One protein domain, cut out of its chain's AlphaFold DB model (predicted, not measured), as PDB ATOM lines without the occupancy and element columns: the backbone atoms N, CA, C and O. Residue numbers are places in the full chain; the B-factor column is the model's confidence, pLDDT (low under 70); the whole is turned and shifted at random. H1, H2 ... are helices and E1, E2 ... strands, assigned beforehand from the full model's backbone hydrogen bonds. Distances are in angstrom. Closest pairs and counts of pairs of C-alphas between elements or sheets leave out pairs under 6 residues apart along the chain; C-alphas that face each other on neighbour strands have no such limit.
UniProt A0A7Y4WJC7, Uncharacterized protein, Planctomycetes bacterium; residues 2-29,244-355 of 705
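What this domain is: This is residues 2 to 29 and 244 to 355 of the 705 residues of an uncharacterized protein of Planctomycetes bacterium (UniProt A0A7Y4WJC7). What shape do these atoms make? A long helix, H2, is the spine of an elongated model: a small three-stranded sheet packs on its residues 264 to 274, and H4 meets its first residues at a corner. What are the parts? The printed part has 140 residues, under half of them in the named elements H1 H2 H3 E1 E2 E3 H4, a mixed class; the sheet E1 - E2 - E3 is antiparallel. How spread is it? It is only just loose, close to compact, with a radius of gyration of the C-alphas of 17.6 A and spans of 57 by 31 by 30 A.

How they stand to each other: How is the sheet joined? E1 (residues 287 to 291), E2 (300 to 304) and E3 (307 to 310) form a meander, each strand the antiparallel neighbour of the one before, with N 289 and O 301 2.8 A apart and N 309 and O 302 2.8 A apart. What is on it? H2 (252 to 274) and H3 (276 to 281) make two layers with it, helices on one face. H2 lies over E3 and only just not over E2, on which 2 of its C-alphas fall; its height over the sheet is 8.6 A, and the closest C-alphas of H2 and E3, His 272 and Val 308, are 5.5 A apart. What stands farther out? H4 (332 to 348) touches H2 by residues 334 to 338 at a steep tilt of 59 degrees, opposite ways, closest at the C-alphas of Pro 252 and Tyr 338, 6.6 A. H1 (244 to 249) is close to but not clearly touching H2, with the C-alphas of Trp 249 and Arg 255 6.7 A apart. In these four helices every O i to N i+4 pair is within hydrogen-bond range.

Where its parts are: Where do the helices lie? H1 begins at C-alpha 244, (22.211, -37.504, 299.126); H2 is 33.1 A long and H4 24.6 A, ending at C-alpha 348, (33.338, -49.111, 308.843). How long are the rest? H1 is 8.7 A, H3 8.6 A, E1 12.7 A, E2 12.8 A and E3 9.9 A.

The domain as a whole: Where is the cut? Residues 30 to 243 are not printed, and C-alphas 29 and 244 are 8.7 A apart. Which stretches are long? The link E3 to H4 is long, 21 residues, and residues 2 to 29 have no named element; residues 17 to 18 pair with 329 to 330, antiparallel. Where is confidence low? Residues 2 to 14 and 348 to 353 are under 70.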
ATOM      1  N   GLY A   2      22.733 -74.739 311.237       30.62
ATOM      2  CA  GLY A   2      22.863 -73.755 310.163       30.62
ATOM      3  C   GLY A   2      21.764 -72.724 310.368       30.62
ATOM      4  O   GLY A   2      20.645 -72.907 309.900       30.62
ATOM      5  N   ALA A   3      22.031 -71.714 311.192       28.83
ATOM      6  CA  ALA A   3      21.061 -70.660 311.439       28.83
ATOM      7  C   ALA A   3      20.850 -69.873 310.142       28.83
ATOM      8  O   ALA A   3      21.793 -69.301 309.595       28.83
ATOM      9  N   ARG A   4      19.597 -69.880 309.676       34.84
ATOM     10  CA  ARG A   4      19.022 -69.018 308.641       34.84
ATOM     11  C   ARG A   4      19.619 -67.607 308.743       34.84
ATOM     12  O   ARG A   4      19.196 -66.811 309.576       34.84
ATOM     13  N   ARG A   5      20.609 -67.299 307.899       31.52
ATOM     14  CA  ARG A   5      21.097 -65.926 307.668       31.52
ATOM     15  C   ARG A   5      20.165 -65.132 306.739       31.52
ATOM     16  O   ARG A   5      20.437 -63.972 306.461       31.52
ATOM     17  N   GLY A   6      19.066 -65.734 306.281       37.44
ATOM     18  CA  GLY A   6      17.998 -65.046 305.563       37.44
ATOM     19  C   GLY A   6      17.013 -64.373 306.521       37.44
ATOM     20  O   GLY A   6      16.642 -64.944 307.549       37.44
ATOM     21  N   LEU A   7      16.577 -63.160 306.170       41.88
ATOM     22  CA  LEU A   7      15.386 -62.533 306.747       41.88
ATOM     23  C   LEU A   7      14.204 -63.517 306.635       41.88
ATOM     24  O   LEU A   7      13.903 -63.922 305.509       41.88
ATOM     25  N   PRO A   8      13.510 -63.892 307.728       44.75
ATOM     26  CA  PRO A   8      12.278 -64.660 307.597       44.75
ATOM     27  C   PRO A   8      11.274 -63.880 306.736       44.75
ATOM     28  O   PRO A   8      11.228 -62.644 306.770       44.75
ATOM     29  N   ALA A   9      10.499 -64.610 305.938       48.75
ATOM     30  CA  ALA A   9       9.296 -64.116 305.289       48.75
ATOM     31  C   ALA A   9       8.255 -63.787 306.370       48.75
ATOM     32  O   ALA A   9       7.389 -64.598 306.673       48.75
ATOM     33  N   SER A  10       8.389 -62.639 307.034       50.06
ATOM     34  CA  SER A  10       7.357 -62.191 307.963       50.06
ATOM     35  C   SER A  10       6.151 -61.698 307.155       50.06
ATOM     36  O   SER A  10       6.338 -60.864 306.264       50.06
ATOM     37  N   PRO A  11       4.932 -62.187 307.438       57.59
ATOM     38  CA  PRO A  11       3.707 -61.683 306.826       57.59
ATOM     39  C   PRO A  11       3.569 -60.167 307.006       57.59
ATOM     40  O   PRO A  11       3.967 -59.627 308.039       57.59
ATOM     41  N   GLU A  12       2.921 -59.478 306.064       58.41
ATOM     42  CA  GLU A  12       2.583 -58.052 306.226       58.41
ATOM     43  C   GLU A  12       1.751 -57.784 307.490       58.41
ATOM     44  O   GLU A  12       1.870 -56.724 308.092       58.41
ATOM     45  N   ALA A  13       0.986 -58.776 307.962       58.78
ATOM     46  CA  ALA A  13       0.254 -58.719 309.229       58.78
ATOM     47  C   ALA A  13       1.156 -58.529 310.473       58.78
ATOM     48  O   ALA A  13       0.662 -58.151 311.533       58.78
ATOM     49  N   GLU A  14       2.468 -58.764 310.362       69.00
ATOM     50  CA  GLU A  14       3.459 -58.521 311.420       69.00
ATOM     51  C   GLU A  14       4.156 -57.150 311.293       69.00
ATOM     52  O   GLU A  14       4.971 -56.781 312.149       69.00
ATOM     53  N   ALA A  15       3.862 -56.377 310.237       78.06
ATOM     54  CA  ALA A  15       4.423 -55.048 310.020       78.06
ATOM     55  C   ALA A  15       3.802 -54.044 310.998       78.06
ATOM     56  O   ALA A  15       2.742 -53.482 310.768       78.06
ATOM     57  N   THR A  16       4.467 -53.844 312.133       86.81
ATOM     58  CA  THR A  16       3.978 -53.005 313.242       86.81
ATOM     59  C   THR A  16       4.851 -51.779 313.494       86.81
ATOM     60  O   THR A  16       4.476 -50.900 314.266       86.81
ATOM     61  N   VAL A  17       6.020 -51.697 312.854       91.88
ATOM     62  CA  VAL A  17       6.968 -50.592 313.021       91.88
ATOM     63  C   VAL A  17       6.803 -49.625 311.856       91.88
ATOM     64  O   VAL A  17       6.979 -50.014 310.704       91.88
ATOM     65  N   ALA A  18       6.489 -48.363 312.138       94.62
ATOM     66  CA  ALA A  18       6.412 -47.332 311.106       94.62
ATOM     67  C   ALA A  18       7.813 -47.039 310.535       94.62
ATOM     68  O   ALA A  18       8.772 -46.849 311.289       94.62
ATOM     69  N   LEU A  19       7.950 -47.061 309.208       93.25
ATOM     70  CA  LEU A  19       9.245 -46.978 308.524       93.25
ATOM     71  C   LEU A  19       9.967 -45.653 308.805       93.25
ATOM     72  O   LEU A  19      11.185 -45.641 308.972       93.25
ATOM     73  N   ASP A  20       9.214 -44.559 308.879       93.56
ATOM     74  CA  ASP A  20       9.697 -43.207 309.173       93.56
ATOM     75  C   ASP A  20      10.305 -43.065 310.580       93.56
ATOM     76  O   ASP A  20      11.134 -42.187 310.808       93.56
ATOM     77  N   THR A  21       9.974 -43.967 311.511       95.06
ATOM     78  CA  THR A  21      10.604 -44.021 312.841       95.06
ATOM     79  C   THR A  21      11.997 -44.653 312.827       95.06
ATOM     80  O   THR A  21      12.730 -44.562 313.817       95.06
ATOM     81  N   LEU A  22      12.395 -45.310 311.730       95.81
ATOM     82  CA  LEU A  22      13.730 -45.882 311.599       95.81
ATOM     83  C   LEU A  22      14.726 -44.802 311.187       95.81
ATOM     84  O   LEU A  22      14.667 -44.235 310.104       95.81
ATOM     85  N   GLN A  23      15.701 -44.553 312.054       94.88
ATOM     86  CA  GLN A  23      16.749 -43.580 311.781       94.88
ATOM     87  C   GLN A  23      17.695 -44.096 310.684       94.88
ATOM     88  O   GLN A  23      18.270 -45.180 310.817       94.88
ATOM     89  N   GLY A  24      17.871 -43.292 309.633       92.38
ATOM     90  CA  GLY A  24      18.847 -43.511 308.564       92.38
ATOM     91  C   GLY A  24      20.302 -43.342 309.013       92.38
ATOM     92  O   GLY A  24      20.585 -43.237 310.206       92.38
ATOM     93  N   ILE A  25      21.228 -43.304 308.054       88.62
ATOM     94  CA  ILE A  25      22.642 -43.023 308.341       88.62
ATOM     95  C   ILE A  25      22.802 -41.588 308.854       88.62
ATOM     96  O   ILE A  25      22.205 -40.656 308.315       88.62
ATOM     97  N   THR A  26      23.620 -41.425 309.893       87.31
ATOM     98  CA  THR A  26      23.803 -40.164 310.632       87.31
ATOM     99  C   THR A  26      25.168 -39.507 310.434       87.31
ATOM    100  O   THR A  26      25.406 -38.419 310.955       87.31
ATOM    101  N   VAL A  27      26.051 -40.143 309.660       82.25
ATOM    102  CA  VAL A  27      27.379 -39.630 309.295       82.25
ATOM    103  C   VAL A  27      27.254 -38.236 308.676       82.25
ATOM    104  O   VAL A  27      26.354 -37.993 307.874       82.25
ATOM    105  N   ARG A  28      28.133 -37.301 309.043       82.38
ATOM    106  CA  ARG A  28      28.057 -35.910 308.571       82.38
ATOM    107  C   ARG A  28      28.329 -35.837 307.060       82.38
ATOM    108  O   ARG A  28      29.148 -36.588 306.550       82.38
ATOM    109  N   ALA A  29      27.645 -34.946 306.344       83.00
ATOM    110  CA  ALA A  29      27.997 -34.617 304.961       83.00
ATOM    111  C   ALA A  29      29.232 -33.700 304.923       83.00
ATOM    112  O   ALA A  29      29.458 -32.911 305.850       83.00
ATOM    113  N   ASP A 244      23.638 -37.302 298.863       92.56
ATOM    114  CA  ASP A 244      22.211 -37.504 299.126       92.56
ATOM    115  C   ASP A 244      21.638 -38.746 298.419       92.56
ATOM    116  O   ASP A 244      20.799 -39.448 298.992       92.56
ATOM    117  N   ALA A 245      22.113 -39.078 297.212       92.62
ATOM    118  CA  ALA A 245      21.698 -40.300 296.518       92.62
ATOM    119  C   ALA A 245      22.220 -41.550 297.240       92.62
ATOM    120  O   ALA A 245      21.463 -42.492 297.486       92.62
ATOM    121  N   ILE A 246      23.485 -41.542 297.669       89.06
ATOM    122  CA  ILE A 246      24.072 -42.662 298.418       89.06
ATOM    123  C   ILE A 246      23.346 -42.839 299.762       89.06
ATOM    124  O   ILE A 246      22.937 -43.950 300.115       89.06
ATOM    125  N   ARG A 247      23.081 -41.744 300.488       90.75
ATOM    126  CA  ARG A 247      22.285 -41.758 301.731       90.75
ATOM    127  C   ARG A 247      20.899 -42.335 301.521       90.75
ATOM    128  O   ARG A 247      20.420 -43.110 302.355       90.75
ATOM    129  N   ARG A 248      20.256 -41.980 300.409       92.19
ATOM    130  CA  ARG A 248      18.952 -42.521 300.031       92.19
ATOM    131  C   ARG A 248      19.018 -44.033 299.840       92.19
ATOM    132  O   ARG A 248      18.154 -44.724 300.376       92.19
ATOM    133  N   TRP A 249      20.058 -44.564 299.200       90.75
ATOM    134  CA  TRP A 249      20.255 -46.014 299.033       90.75
ATOM    135  C   TRP A 249      20.549 -46.734 300.354       90.75
ATOM    136  O   TRP A 249      20.159 -47.888 300.548       90.75
ATOM    137  N   CYS A 250      21.182 -46.042 301.301       91.31
ATOM    138  CA  CYS A 250      21.429 -46.527 302.659       91.31
ATOM    139  C   CYS A 250      20.241 -46.335 303.624       91.31
ATOM    140  O   CYS A 250      20.291 -46.778 304.779       91.31
ATOM    141  N   SER A 251      19.165 -45.682 303.181       93.62
ATOM    142  CA  SER A 251      17.991 -45.408 304.012       93.62
ATOM    143  C   SER A 251      17.221 -46.690 304.373       93.62
ATOM    144  O   SER A 251      17.335 -47.706 303.673       93.62
ATOM    145  N   PRO A 252      16.387 -46.662 305.434       95.44
ATOM    146  CA  PRO A 252      15.553 -47.806 305.798       95.44
ATOM    147  C   PRO A 252      14.683 -48.280 304.631       95.44
ATOM    148  O   PRO A 252      14.588 -49.483 304.389       95.44
ATOM    149  N   ARG A 253      14.106 -47.339 303.868       94.56
ATOM    150  CA  ARG A 253      13.252 -47.640 302.715       94.56
ATOM    151  C   ARG A 253      13.995 -48.464 301.670       94.56
ATOM    152  O   ARG A 253      13.532 -49.551 301.342       94.56
ATOM    153  N   TRP A 254      15.142 -47.985 301.183       93.12
ATOM    154  CA  TRP A 254      15.879 -48.663 300.109       93.12
ATOM    155  C   TRP A 254      16.451 -50.006 300.553       93.12
ATOM    156  O   TRP A 254      16.301 -50.997 299.841       93.12
ATOM    157  N   ARG A 255      17.054 -50.081 301.746       92.31
ATOM    158  CA  ARG A 255      17.682 -51.325 302.221       92.31
ATOM    159  C   ARG A 255      16.661 -52.427 302.490       92.31
ATOM    160  O   ARG A 255      16.896 -53.572 302.108       92.31
ATOM    161  N   ILE A 256      15.530 -52.097 303.117       92.88
ATOM    162  CA  ILE A 256      14.478 -53.082 303.404       92.88
ATOM    163  C   ILE A 256      13.748 -53.471 302.114       92.88
ATOM    164  O   ILE A 256      13.554 -54.662 301.870       92.88
ATOM    165  N   ALA A 257      13.400 -52.505 301.258       91.62
ATOM    166  CA  ALA A 257      12.738 -52.780 299.984       91.62
ATOM    167  C   ALA A 257      13.602 -53.645 299.059       91.62
ATOM    168  O   ALA A 257      13.112 -54.646 298.552       91.62
ATOM    169  N   SER A 258      14.894 -53.336 298.908       89.75
ATOM    170  CA  SER A 258      15.825 -54.145 298.109       89.75
ATOM    171  C   SER A 258      15.877 -55.602 298.597       89.75
ATOM    172  O   SER A 258      15.801 -56.534 297.797       89.75
ATOM    173  N   ALA A 259      15.888 -55.823 299.917       88.94
ATOM    174  CA  ALA A 259      15.838 -57.168 300.487       88.94
ATOM    175  C   ALA A 259      14.481 -57.877 300.284       88.94
ATOM    176  O   ALA A 259      14.432 -59.105 300.186       88.94
ATOM    177  N   ARG A 260      13.363 -57.140 300.245       88.81
ATOM    178  CA  ARG A 260      12.045 -57.690 299.877       88.81
ATOM    179  C   ARG A 260      11.992 -58.060 298.396       88.81
ATOM    180  O   ARG A 260      11.618 -59.186 298.099       88.81
ATOM    181  N   ILE A 261      12.450 -57.178 297.507       89.75
ATOM    182  CA  ILE A 261      12.513 -57.408 296.056       89.75
ATOM    183  C   ILE A 261      13.368 -58.636 295.737       89.75
ATOM    184  O   ILE A 261      12.928 -59.489 294.978       89.75
ATOM    185  N   ALA A 262      14.544 -58.789 296.354       88.44
ATOM    186  CA  ALA A 262      15.397 -59.958 296.121       88.44
ATOM    187  C   ALA A 262      14.702 -61.288 296.478       88.44
ATOM    188  O   ALA A 262      14.857 -62.278 295.768       88.44
ATOM    189  N   ARG A 263      13.907 -61.310 297.556       86.12
ATOM    190  CA  ARG A 263      13.107 -62.484 297.948       86.12
ATOM    191  C   ARG A 263      11.907 -62.691 297.030       86.12
ATOM    192  O   ARG A 263      11.636 -63.821 296.648       86.12
ATOM    193  N   ALA A 264      11.223 -61.610 296.663       89.44
ATOM    194  CA  ALA A 264      10.105 -61.660 295.731       89.44
ATOM    195  C   ALA A 264      10.539 -62.171 294.356       89.44
ATOM    196  O   ALA A 264       9.846 -62.998 293.785       89.44
ATOM    197  N   ALA A 265      11.709 -61.757 293.866       88.81
ATOM    198  CA  ALA A 265      12.285 -62.265 292.627       88.81
ATOM    199  C   ALA A 265      12.544 -63.778 292.696       88.81
ATOM    200  O   ALA A 265      12.187 -64.495 291.770       88.81
ATOM    201  N   ALA A 266      13.108 -64.274 293.804       88.25
ATOM    202  CA  ALA A 266      13.326 -65.708 293.991       88.25
ATOM    203  C   ALA A 266      12.003 -66.495 294.026       88.25
ATOM    204  O   ALA A 266      11.857 -67.471 293.300       88.25
ATOM    205  N   ALA A 267      11.016 -66.028 294.795       89.19
ATOM    206  CA  ALA A 267       9.709 -66.681 294.879       89.19
ATOM    207  C   ALA A 267       8.944 -66.626 293.543       89.19
ATOM    208  O   ALA A 267       8.365 -67.619 293.119       89.19
ATOM    209  N   LEU A 268       8.992 -65.499 292.822       89.69
ATOM    210  CA  LEU A 268       8.430 -65.408 291.471       89.69
ATOM    211  C   LEU A 268       9.110 -66.386 290.512       89.69
ATOM    212  O   LEU A 268       8.424 -66.927 289.653       89.69
ATOM    213  N   ALA A 269      10.416 -66.631 290.649       89.00
ATOM    214  CA  ALA A 269      11.136 -67.591 289.814       89.00
ATOM    215  C   ALA A 269      10.658 -69.024 290.069       89.00
ATOM    216  O   ALA A 269      10.451 -69.774 289.117       89.00
ATOM    217  N   GLU A 270      10.414 -69.380 291.331       89.06
ATOM    218  CA  GLU A 270       9.841 -70.675 291.713       89.06
ATOM    219  C   GLU A 270       8.411 -70.840 291.184       89.06
ATOM    220  O   GLU A 270       8.119 -71.823 290.504       89.06
ATOM    221  N   GLN A 271       7.549 -69.839 291.387       89.44
ATOM    222  CA  GLN A 271       6.176 -69.838 290.866       89.44
ATOM    223  C   GLN A 271       6.149 -69.917 289.333       89.44
ATOM    224  O   GLN A 271       5.350 -70.639 288.738       89.44
ATOM    225  N   HIS A 272       7.048 -69.198 288.661       88.69
ATOM    226  CA  HIS A 272       7.166 -69.249 287.208       88.69
ATOM    227  C   HIS A 272       7.602 -70.640 286.727       88.69
ATOM    228  O   HIS A 272       7.061 -71.145 285.742       88.69
ATOM    229  N   ALA A 273       8.530 -71.288 287.436       87.88
ATOM    230  CA  ALA A 273       8.949 -72.655 287.140       87.88
ATOM    231  C   ALA A 273       7.820 -73.678 287.367       87.88
ATOM    232  O   ALA A 273       7.664 -74.592 286.557       87.88
ATOM    233  N   GLU A 274       7.000 -73.511 288.410       88.94
ATOM    234  CA  GLU A 274       5.832 -74.368 288.679       88.94
ATOM    235  C   GLU A 274       4.802 -74.314 287.536       88.94
ATOM    236  O   GLU A 274       4.261 -75.344 287.129       88.94
ATOM    237  N   HIS A 275       4.598 -73.132 286.947       90.75
ATOM    238  CA  HIS A 275       3.652 -72.909 285.845       90.75
ATOM    239  C   HIS A 275       4.271 -72.994 284.443       90.75
ATOM    240  O   HIS A 275       3.619 -72.659 283.449       90.75
ATOM    241  N   LEU A 276       5.507 -73.483 284.327       88.81
ATOM    242  CA  LEU A 276       6.259 -73.503 283.072       88.81
ATOM    243  C   LEU A 276       5.500 -74.182 281.922       88.81
ATOM    244  O   LEU A 276       5.414 -73.642 280.822       88.81
ATOM    245  N   ALA A 277       4.927 -75.362 282.162       88.06
ATOM    246  CA  ALA A 277       4.221 -76.108 281.120       88.06
ATOM    247  C   ALA A 277       2.992 -75.350 280.583       88.06
ATOM    248  O   ALA A 277       2.734 -75.383 279.380       88.06
ATOM    249  N   GLU A 278       2.262 -74.638 281.453       90.31
ATOM    250  CA  GLU A 278       1.124 -73.795 281.059       90.31
ATOM    251  C   GLU A 278       1.593 -72.602 280.216       90.31
ATOM    252  O   GLU A 278       1.006 -72.307 279.175       90.31
ATOM    253  N   LEU A 279       2.683 -71.951 280.628       88.38
ATOM    254  CA  LEU A 279       3.263 -70.810 279.918       88.38
ATOM    255  C   LEU A 279       3.746 -71.192 278.517       88.38
ATOM    256  O   LEU A 279       3.501 -70.468 277.554       88.38
ATOM    257  N   LEU A 280       4.363 -72.365 278.378       87.06
ATOM    258  CA  LEU A 280       4.833 -72.871 277.089       87.06
ATOM    259  C   LEU A 280       3.704 -73.317 276.163       87.06
ATOM    260  O   LEU A 280       3.819 -73.153 274.950       87.06
ATOM    261  N   ALA A 281       2.618 -73.855 276.721       87.56
ATOM    262  CA  ALA A 281       1.409 -74.158 275.960       87.56
ATOM    263  C   ALA A 281       0.669 -72.888 275.494       87.56
ATOM    264  O   ALA A 281      -0.157 -72.957 274.583       87.56
ATOM    265  N   GLY A 282       0.990 -71.738 276.093       86.56
ATOM    266  CA  GLY A 282       0.333 -70.463 275.867       86.56
ATOM    267  C   GLY A 282      -0.868 -70.295 276.792       86.56
ATOM    268  O   GLY A 282      -1.848 -71.041 276.734       86.56
ATOM    269  N   VAL A 283      -0.822 -69.264 277.632       85.88
ATOM    270  CA  VAL A 283      -1.938 -68.918 278.517       85.88
ATOM    271  C   VAL A 283      -2.944 -68.089 277.721       85.88
ATOM    272  O   VAL A 283      -2.662 -66.965 277.324       85.88
ATOM    273  N   ALA A 284      -4.131 -68.648 277.473       84.12
ATOM    274  CA  ALA A 284      -5.148 -67.995 276.643       84.12
ATOM    275  C   ALA A 284      -5.788 -66.764 277.313       84.12
ATOM    276  O   ALA A 284      -6.174 -65.816 276.630       84.12
ATOM    277  N   ALA A 285      -5.933 -66.787 278.639       85.81
ATOM    278  CA  ALA A 285      -6.480 -65.683 279.419       85.81
ATOM    279  C   ALA A 285      -5.869 -65.669 280.829       85.81
ATOM    280  O   ALA A 285      -5.635 -66.748 281.384       85.81
ATOM    281  N   PRO A 286      -5.650 -64.484 281.431       88.75
ATOM    282  CA  PRO A 286      -5.142 -64.394 282.792       88.75
ATOM    283  C   PRO A 286      -6.027 -65.118 283.817       88.75
ATOM    284  O   PRO A 286      -7.256 -65.045 283.741       88.75
ATOM    285  N   ARG A 287      -5.407 -65.773 284.804       92.44
ATOM    286  CA  ARG A 287      -6.092 -66.518 285.875       92.44
ATOM    287  C   ARG A 287      -5.431 -66.280 287.231       92.44
ATOM    288  O   ARG A 287      -4.211 -66.242 287.329       92.44
ATOM    289  N   GLU A 288      -6.239 -66.177 288.281       93.50
ATOM    290  CA  GLU A 288      -5.759 -66.099 289.666       93.50
ATOM    291  C   GLU A 288      -5.096 -67.415 290.109       93.50
ATOM    292  O   GLU A 288      -5.643 -68.505 289.903       93.50
ATOM    293  N   LEU A 289      -3.930 -67.295 290.743       89.81
ATOM    294  CA  LEU A 289      -3.220 -68.381 291.426       89.81
ATOM    295  C   LEU A 289      -3.408 -68.308 292.951       89.81
ATOM    296  O   LEU A 289      -3.281 -69.316 293.638       89.81
ATOM    297  N   GLY A 290      -3.787 -67.139 293.477       86.56
ATOM    298  CA  GLY A 290      -3.937 -66.904 294.914       86.56
ATOM    299  C   GLY A 290      -2.644 -66.392 295.544       86.56
ATOM    300  O   GLY A 290      -1.848 -65.742 294.881       86.56
ATOM    301  N   THR A 291      -2.451 -66.617 296.839       84.44
ATOM    302  CA  THR A 291      -1.230 -66.208 297.551       84.44
ATOM    303  C   THR A 291      -0.262 -67.371 297.667       84.44
ATOM    304  O   THR A 291      -0.694 -68.487 297.955       84.44
ATOM    305  N   ASP A 292       1.033 -67.090 297.563       80.06
ATOM    306  CA  ASP A 292       2.070 -68.069 297.878       80.06
ATOM    307  C   ASP A 292       2.026 -68.416 299.388       80.06
ATOM    308  O   ASP A 292       2.136 -67.513 300.228       80.06
ATOM    309  N   PRO A 293       1.820 -69.693 299.768       74.25
ATOM    310  CA  PRO A 293       1.752 -70.094 301.171       74.25
ATOM    311  C   PRO A 293       3.112 -70.038 301.884       74.25
ATOM    312  O   PRO A 293       3.145 -69.863 303.104       74.25
ATOM    313  N   GLU A 294       4.220 -70.178 301.154       73.88
ATOM    314  CA  GLU A 294       5.586 -70.108 301.685       73.88
ATOM    315  C   GLU A 294       6.083 -68.662 301.777       73.88
ATOM    316  O   GLU A 294       6.826 -68.312 302.704       73.88
ATOM    317  N   PHE A 295       5.603 -67.791 300.881       76.81
ATOM    318  CA  PHE A 295       5.856 -66.355 300.930       76.81
ATOM    319  C   PHE A 295       4.577 -65.503 300.808       76.81
ATOM    320  O   PHE A 295       4.389 -64.803 299.813       76.81
ATOM    321  N   PRO A 296       3.738 -65.422 301.865       71.56
ATOM    322  CA  PRO A 296       2.502 -64.625 301.833       71.56
ATOM    323  C   PRO A 296       2.727 -63.142 301.507       71.56
ATOM    324  O   PRO A 296       1.856 -62.479 300.950       71.56
ATOM    325  N   GLY A 297       3.914 -62.622 301.839       77.69
ATOM    326  CA  GLY A 297       4.333 -61.256 301.525       77.69
ATOM    327  C   GLY A 297       4.517 -60.976 300.033       77.69
ATOM    328  O   GLY A 297       4.692 -59.815 299.684       77.69
ATOM    329  N   LEU A 298       4.465 -61.990 299.161       83.62
ATOM    330  CA  LEU A 298       4.478 -61.831 297.705       83.62
ATOM    331  C   LEU A 298       3.172 -61.232 297.161       83.62
ATOM    332  O   LEU A 298       3.153 -60.688 296.056       83.62
ATOM    333  N   GLY A 299       2.092 -61.308 297.942       85.19
ATOM    334  CA  GLY A 299       0.763 -60.857 297.549       85.19
ATOM    335  C   GLY A 299       0.032 -61.850 296.644       85.19
ATOM    336  O   GLY A 299       0.452 -62.992 296.464       85.19
ATOM    337  N   ALA A 300      -1.106 -61.410 296.102       89.12
ATOM    338  CA  ALA A 300      -1.882 -62.206 295.159       89.12
ATOM    339  C   ALA A 300      -1.137 -62.349 293.824       89.12
ATOM    340  O   ALA A 300      -0.628 -61.368 293.265       89.12
ATOM    341  N   LEU A 301      -1.106 -63.582 293.338       92.25
ATOM    342  CA  LEU A 301      -0.462 -64.008 292.115       92.25
ATOM    343  C   LEU A 301      -1.495 -64.285 291.035       92.25
ATOM    344  O   LEU A 301      -2.550 -64.881 291.275       92.25
ATOM    345  N   ARG A 302      -1.131 -63.915 289.814       93.38
ATOM    346  CA  ARG A 302      -1.868 -64.229 288.597       93.38
ATOM    347  C   ARG A 302      -0.939 -64.876 287.590       93.38
ATOM    348  O   ARG A 302       0.181 -64.415 287.393       93.38
ATOM    349  N   LEU A 303      -1.440 -65.889 286.902       92.19
ATOM    350  CA  LEU A 303      -0.828 -66.397 285.688       92.19
ATOM    351  C   LEU A 303      -1.328 -65.557 284.510       92.19
ATOM    352  O   LEU A 303      -2.538 -65.402 284.338       92.19
ATOM    353  N   THR A 304      -0.413 -65.007 283.717       89.12
ATOM    354  CA  THR A 304      -0.696 -64.197 282.522       89.12
ATOM    355  C   THR A 304      -0.007 -64.809 281.293       89.12
ATOM    356  O   THR A 304       0.878 -65.649 281.471       89.12
ATOM    357  N   PRO A 305      -0.382 -64.425 280.057       84.25
ATOM    358  CA  PRO A 305       0.346 -64.834 278.848       84.25
ATOM    359  C   PRO A 305       1.845 -64.519 278.891       84.25
ATOM    360  O   PRO A 305       2.642 -65.240 278.298       84.25
ATOM    361  N   GLU A 306       2.227 -63.477 279.621       78.62
ATOM    362  CA  GLU A 306       3.599 -62.994 279.752       78.62
ATOM    363  C   GLU A 306       4.330 -63.547 280.991       78.62
ATOM    364  O   GLU A 306       5.484 -63.196 281.219       78.62
ATOM    365  N   GLY A 307       3.690 -64.394 281.807       86.81
ATOM    366  CA  GLY A 307       4.307 -64.996 282.994       86.81
ATOM    367  C   GLY A 307       3.486 -64.874 284.275       86.81
ATOM    368  O   GLY A 307       2.342 -64.410 284.285       86.81
ATOM    369  N   VAL A 308       4.087 -65.299 285.386       91.06
ATOM    370  CA  VAL A 308       3.523 -65.091 286.726       91.06
ATOM    371  C   VAL A 308       3.716 -63.635 287.149       91.06
ATOM    372  O   VAL A 308       4.821 -63.094 287.101       91.06
ATOM    373  N   HIS A 309       2.625 -63.010 287.578       92.44
ATOM    374  CA  HIS A 309       2.561 -61.618 287.994       92.44
ATOM    375  C   HIS A 309       2.123 -61.510 289.460       92.44
ATOM    376  O   HIS A 309       1.054 -61.997 289.834       92.44
ATOM    377  N   SER A 310       2.915 -60.807 290.270       91.69
ATOM    378  CA  SER A 310       2.563 -60.353 291.617       91.69
ATOM    379  C   SER A 310       1.982 -58.943 291.565       91.69
ATOM    380  O   SER A 310       2.597 -58.027 291.027       91.69
ATOM    381  N   ALA A 311       0.835 -58.730 292.214       86.69
ATOM    382  CA  ALA A 311       0.244 -57.394 292.324       86.69
ATOM    383  C   ALA A 311       1.147 -56.366 293.038       86.69
ATOM    384  O   ALA A 311       1.025 -55.169 292.788       86.69
ATOM    385  N   ALA A 312       2.034 -56.817 293.932       86.19
ATOM    386  CA  ALA A 312       2.929 -55.943 294.688       86.19
ATOM    387  C   ALA A 312       4.289 -55.760 293.997       86.19
ATOM    388  O   ALA A 312       4.834 -54.654 293.978       86.19
ATOM    389  N   TYR A 313       4.834 -56.835 293.424       90.00
ATOM    390  CA  TYR A 313       6.211 -56.867 292.929       90.00
ATOM    391  C   TYR A 313       6.338 -56.955 291.410       90.00
ATOM    392  O   TYR A 313       7.459 -56.878 290.933       90.00
ATOM    393  N   GLY A 314       5.247 -57.071 290.653       91.56
ATOM    394  CA  GLY A 314       5.291 -57.179 289.196       91.56
ATOM    395  C   GLY A 314       5.688 -58.578 288.728       91.56
ATOM    396  O   GLY A 314       5.253 -59.582 289.297       91.56
ATOM    397  N   THR A 315       6.490 -58.652 287.671       89.38
ATOM    398  CA  THR A 315       6.946 -59.909 287.050       89.38
ATOM    399  C   THR A 315       8.452 -60.099 287.247       89.38
ATOM    400  O   THR A 315       9.151 -59.189 287.692       89.38
ATOM    401  N   LEU A 316       8.979 -61.274 286.884       85.69
ATOM    402  CA  LEU A 316      10.432 -61.500 286.823       85.69
ATOM    403  C   LEU A 316      11.130 -60.551 285.842       85.69
ATOM    404  O   LEU A 316      12.215 -60.044 286.128       85.69
ATOM    405  N   ASP A 317      10.469 -60.270 284.721       82.38
ATOM    406  CA  ASP A 317      10.971 -59.363 283.694       82.38
ATOM    407  C   ASP A 317      10.930 -57.902 284.130       82.38
ATOM    408  O   ASP A 317      11.734 -57.108 283.656       82.38
ATOM    409  N   PHE A 318      10.019 -57.495 285.008       87.19
ATOM    410  CA  PHE A 318       9.971 -56.121 285.496       87.19
ATOM    411  C   PHE A 318       9.410 -56.082 286.910       87.19
ATOM    412  O   PHE A 318       8.200 -55.983 287.136       87.19
ATOM    413  N   LEU A 319      10.334 -56.108 287.867       89.69
ATOM    414  CA  LEU A 319      10.006 -55.920 289.270       89.69
ATOM    415  C   LEU A 319       9.579 -54.467 289.531       89.69
ATOM    416  O   LEU A 319      10.077 -53.529 288.901       89.69
ATOM    417  N   THR A 320       8.661 -54.272 290.477       91.50
ATOM    418  CA  THR A 320       8.204 -52.939 290.888       91.50
ATOM    419  C   THR A 320       9.367 -52.123 291.473       91.50
ATOM    420  O   THR A 320       9.976 -52.571 292.451       91.50
ATOM    421  N   PRO A 321       9.650 -50.907 290.957       93.06
ATOM    422  CA  PRO A 321      10.698 -50.050 291.502       93.06
ATOM    423  C   PRO A 321      10.526 -49.752 292.991       93.06
ATOM    424  O   PRO A 321       9.413 -49.516 293.467       93.06
ATOM    425  N   ILE A 322      11.639 -49.653 293.728       92.88
ATOM    426  CA  ILE A 322      11.636 -49.304 295.164       92.88
ATOM    427  C   ILE A 322      10.872 -48.000 295.422       92.88
ATOM    428  O   ILE A 322      10.169 -47.862 296.430       92.88
ATOM    429  N   ALA A 323      11.004 -47.033 294.515       92.19
ATOM    430  CA  ALA A 323      10.318 -45.756 294.605       92.19
ATOM    431  C   ALA A 323       8.786 -45.902 294.614       92.19
ATOM    432  O   ALA A 323       8.127 -45.147 295.322       92.19
ATOM    433  N   GLU A 324       8.237 -46.912 293.938       92.06
ATOM    434  CA  GLU A 324       6.794 -47.158 293.814       92.06
ATOM    435  C   GLU A 324       6.229 -48.083 294.898       92.06
ATOM    436  O   GLU A 324       5.020 -48.097 295.124       92.06
ATOM    437  N   LEU A 325       7.077 -48.842 295.601       89.12
ATOM    438  CA  LEU A 325       6.596 -49.794 296.600       89.12
ATOM    439  C   LEU A 325       5.869 -49.085 297.763       89.12
ATOM    440  O   LEU A 325       6.436 -48.175 298.386       89.12
ATOM    441  N   PRO A 326       4.649 -49.514 298.139       82.81
ATOM    442  CA  PRO A 326       3.897 -48.935 299.252       82.81
ATOM    443  C   PRO A 326       4.448 -49.417 300.607       82.81
ATOM    444  O   PRO A 326       3.815 -50.159 301.351       82.81
ATOM    445  N   LEU A 327       5.667 -48.995 300.943       87.31
ATOM    446  CA  LEU A 327       6.360 -49.372 302.173       87.31
ATOM    447  C   LEU A 327       6.193 -48.288 303.247       87.31
ATOM    448  O   LEU A 327       7.023 -47.387 303.351       87.31
ATOM    449  N   ALA A 328       5.115 -48.372 304.030       89.31
ATOM    450  CA  ALA A 328       4.867 -47.478 305.172       89.31
ATOM    451  C   ALA A 328       5.233 -48.117 306.523       89.31
ATOM    452  O   ALA A 328       5.663 -47.429 307.449       89.31
ATOM    453  N   GLN A 329       5.083 -49.439 306.636       90.25
ATOM    454  CA  GLN A 329       5.373 -50.206 307.845       90.25
ATOM    455  C   GLN A 329       6.264 -51.405 307.527       90.25
ATOM    456  O   GLN A 329       6.224 -51.975 306.433       90.25
ATOM    457  N   VAL A 330       7.077 -51.784 308.506       91.31
ATOM    458  CA  VAL A 330       8.007 -52.911 308.439       91.31
ATOM    459  C   VAL A 330       7.867 -53.786 309.669       91.31
ATOM    460  O   VAL A 330       7.323 -53.379 310.703       91.31
ATOM    461  N   THR A 331       8.359 -55.012 309.568       89.94
ATOM    462  CA  THR A 331       8.293 -55.944 310.694       89.94
ATOM    463  C   THR A 331       9.374 -55.611 311.727       89.94
ATOM    464  O   THR A 331      10.422 -55.052 311.377       89.94
ATOM    465  N   PRO A 332       9.184 -55.963 313.014       91.69
ATOM    466  CA  PRO A 332      10.215 -55.769 314.034       91.69
ATOM    467  C   PRO A 332      11.561 -56.394 313.654       91.69
ATOM    468  O   PRO A 332      12.615 -55.829 313.952       91.69
ATOM    469  N   ARG A 333      11.533 -57.528 312.939       88.94
ATOM    470  CA  ARG A 333      12.734 -58.221 312.470       88.94
ATOM    471  C   ARG A 333      13.455 -57.464 311.355       88.94
ATOM    472  O   ARG A 333      14.681 -57.373 311.385       88.94
ATOM    473  N   GLU A 334      12.724 -56.908 310.392       91.94
ATOM    474  CA  GLU A 334      13.306 -56.050 309.350       91.94
ATOM    475  C   GLU A 334      13.940 -54.797 309.960       91.94
ATOM    476  O   GLU A 334      15.070 -54.447 309.617       91.94
ATOM    477  N   ALA A 335      13.260 -54.174 310.925       94.62
ATOM    478  CA  ALA A 335      13.784 -53.029 311.664       94.62
ATOM    479  C   ALA A 335      15.076 -53.366 312.431       94.62
ATOM    480  O   ALA A 335      16.042 -52.605 312.384       94.62
ATOM    481  N   GLU A 336      15.122 -54.503 313.130       94.69
ATOM    482  CA  GLU A 336      16.312 -54.972 313.853       94.69
ATOM    483  C   GLU A 336      17.498 -55.230 312.912       94.69
ATOM    484  O   GLU A 336      18.627 -54.810 313.189       94.69
ATOM    485  N   LEU A 337      17.251 -55.889 311.779       92.88
ATOM    486  CA  LEU A 337      18.292 -56.196 310.801       92.88
ATOM    487  C   LEU A 337      18.805 -54.942 310.101       92.88
ATOM    488  O   LEU A 337      20.014 -54.810 309.920       92.88
ATOM    489  N   TYR A 338      17.920 -53.991 309.798       95.06
ATOM    490  CA  TYR A 338      18.335 -52.682 309.314       95.06
ATOM    491  C   TYR A 338      19.230 -51.966 310.333       95.06
ATOM    492  O   TYR A 338      20.315 -51.522 309.969       95.06
ATOM    493  N   ARG A 339      18.844 -51.912 311.618       95.50
ATOM    494  CA  ARG A 339      19.673 -51.299 312.677       95.50
ATOM    495  C   ARG A 339      21.034 -51.982 312.815       95.50
ATOM    496  O   ARG A 339      22.042 -51.299 312.963       95.50
ATOM    497  N   THR A 340      21.068 -53.312 312.739       93.62
ATOM    498  CA  THR A 340      22.314 -54.094 312.800       93.62
ATOM    499  C   THR A 340      23.223 -53.780 311.616       93.62
ATOM    500  O   THR A 340      24.410 -53.515 311.806       93.62
ATOM    501  N   TRP A 341      22.668 -53.766 310.400       92.69
ATOM    502  CA  TRP A 341      23.400 -53.384 309.194       92.69
ATOM    503  C   TRP A 341      23.920 -51.950 309.297       92.69
ATOM    504  O   TRP A 341      25.106 -51.725 309.077       92.69
ATOM    505  N   ARG A 342      23.069 -51.004 309.715       91.44
ATOM    506  CA  ARG A 342      23.414 -49.590 309.889       91.44
ATOM    507  C   ARG A 342      24.577 -49.407 310.862       91.44
ATOM    508  O   ARG A 342      25.536 -48.729 310.534       91.44
ATOM    509  N   ALA A 343      24.531 -50.069 312.020       89.38
ATOM    510  CA  ALA A 343      25.608 -50.026 313.009       89.38
ATOM    511  C   ALA A 343      26.906 -50.684 312.509       89.38
ATOM    512  O   ALA A 343      27.999 -50.301 312.916       89.38
ATOM    513  N   GLY A 344      26.817 -51.702 311.650       85.44
ATOM    514  CA  GLY A 344      27.978 -52.242 310.935       85.44
ATOM    515  C   GLY A 344      28.556 -51.229 309.951       85.44
ATOM    516  O   GLY A 344      29.759 -50.988 309.966       85.44
ATOM    517  N   TYR A 345      27.686 -50.601 309.163       81.69
ATOM    518  CA  TYR A 345      28.055 -49.605 308.167       81.69
ATOM    519  C   TYR A 345      28.705 -48.377 308.820       81.69
ATOM    520  O   TYR A 345      29.847 -48.066 308.534       81.69
ATOM    521  N   GLU A 346      28.080 -47.740 309.807       83.25
ATOM    522  CA  GLU A 346      28.647 -46.547 310.467       83.25
ATOM    523  C   GLU A 346      29.957 -46.831 311.237       83.25
ATOM    524  O   GLU A 346      30.729 -45.914 311.502       83.25
ATOM    525  N   ARG A 347      30.247 -48.098 311.588       78.00
ATOM    526  CA  ARG A 347      31.544 -48.490 312.175       78.00
ATOM    527  C   ARG A 347      32.670 -48.577 311.149       78.00
ATOM    528  O   ARG A 347      33.808 -48.296 311.507       78.00
ATOM    529  N   ALA A 348      32.364 -49.000 309.927       66.38
ATOM    530  CA  ALA A 348      33.338 -49.111 308.843       66.38
ATOM    531  C   ALA A 348      33.448 -47.813 308.019       66.38
ATOM    532  O   ALA A 348      34.523 -47.495 307.526       66.38
ATOM    533  N   TRP A 349      32.371 -47.027 307.946       63.41
ATOM    534  CA  TRP A 349      32.272 -45.747 307.246       63.41
ATOM    535  C   TRP A 349      31.860 -44.659 308.248       63.41
ATOM    536  O   TRP A 349      30.679 -44.358 308.412       63.41
ATOM    537  N   SER A 350      32.833 -44.119 308.989       53.44
ATOM    538  CA  SER A 350      32.575 -43.254 310.153       53.44
ATOM    539  C   SER A 350      32.602 -41.747 309.867       53.44
ATOM    540  O   SER A 350      32.063 -40.981 310.665       53.44
ATOM    541  N   ASN A 351      33.196 -41.308 308.749       53.44
ATOM    542  CA  ASN A 351      33.490 -39.887 308.526       53.44
ATOM    543  C   ASN A 351      32.550 -39.194 307.523       53.44
ATOM    544  O   ASN A 351      31.955 -38.181 307.888       53.44
ATOM    545  N   PHE A 352      32.380 -39.723 306.304       54.44
ATOM    546  CA  PHE A 352      31.573 -39.117 305.225       54.44
ATOM    547  C   PHE A 352      30.911 -40.206 304.355       54.44
ATOM    548  O   PHE A 352      31.019 -41.373 304.716       54.44
ATOM    549  N   PHE A 353      30.200 -39.861 303.272       64.44
ATOM    550  CA  PHE A 353      30.025 -40.752 302.106       64.44
ATOM    551  C   PHE A 353      30.991 -40.327 300.993       64.44
ATOM    552  O   PHE A 353      31.575 -39.247 301.082       64.44
ATOM    553  N   ASP A 354      31.105 -41.154 299.953       75.94
ATOM    554  CA  ASP A 354      32.029 -40.993 298.829       75.94
ATOM    555  C   ASP A 354      31.293 -40.556 297.542       75.94
ATOM    556  O   ASP A 354      31.082 -41.386 296.651       75.94
ATOM    557  N   PRO A 355      30.838 -39.291 297.405       87.00
ATOM    558  CA  PRO A 355      30.346 -38.776 296.137       87.00
ATOM    559  C   PRO A 355      31.316 -39.036 294.993       87.00
ATOM    560  O   PRO A 355      32.534 -38.884 295.130       87.00
TER     561      PRO A 355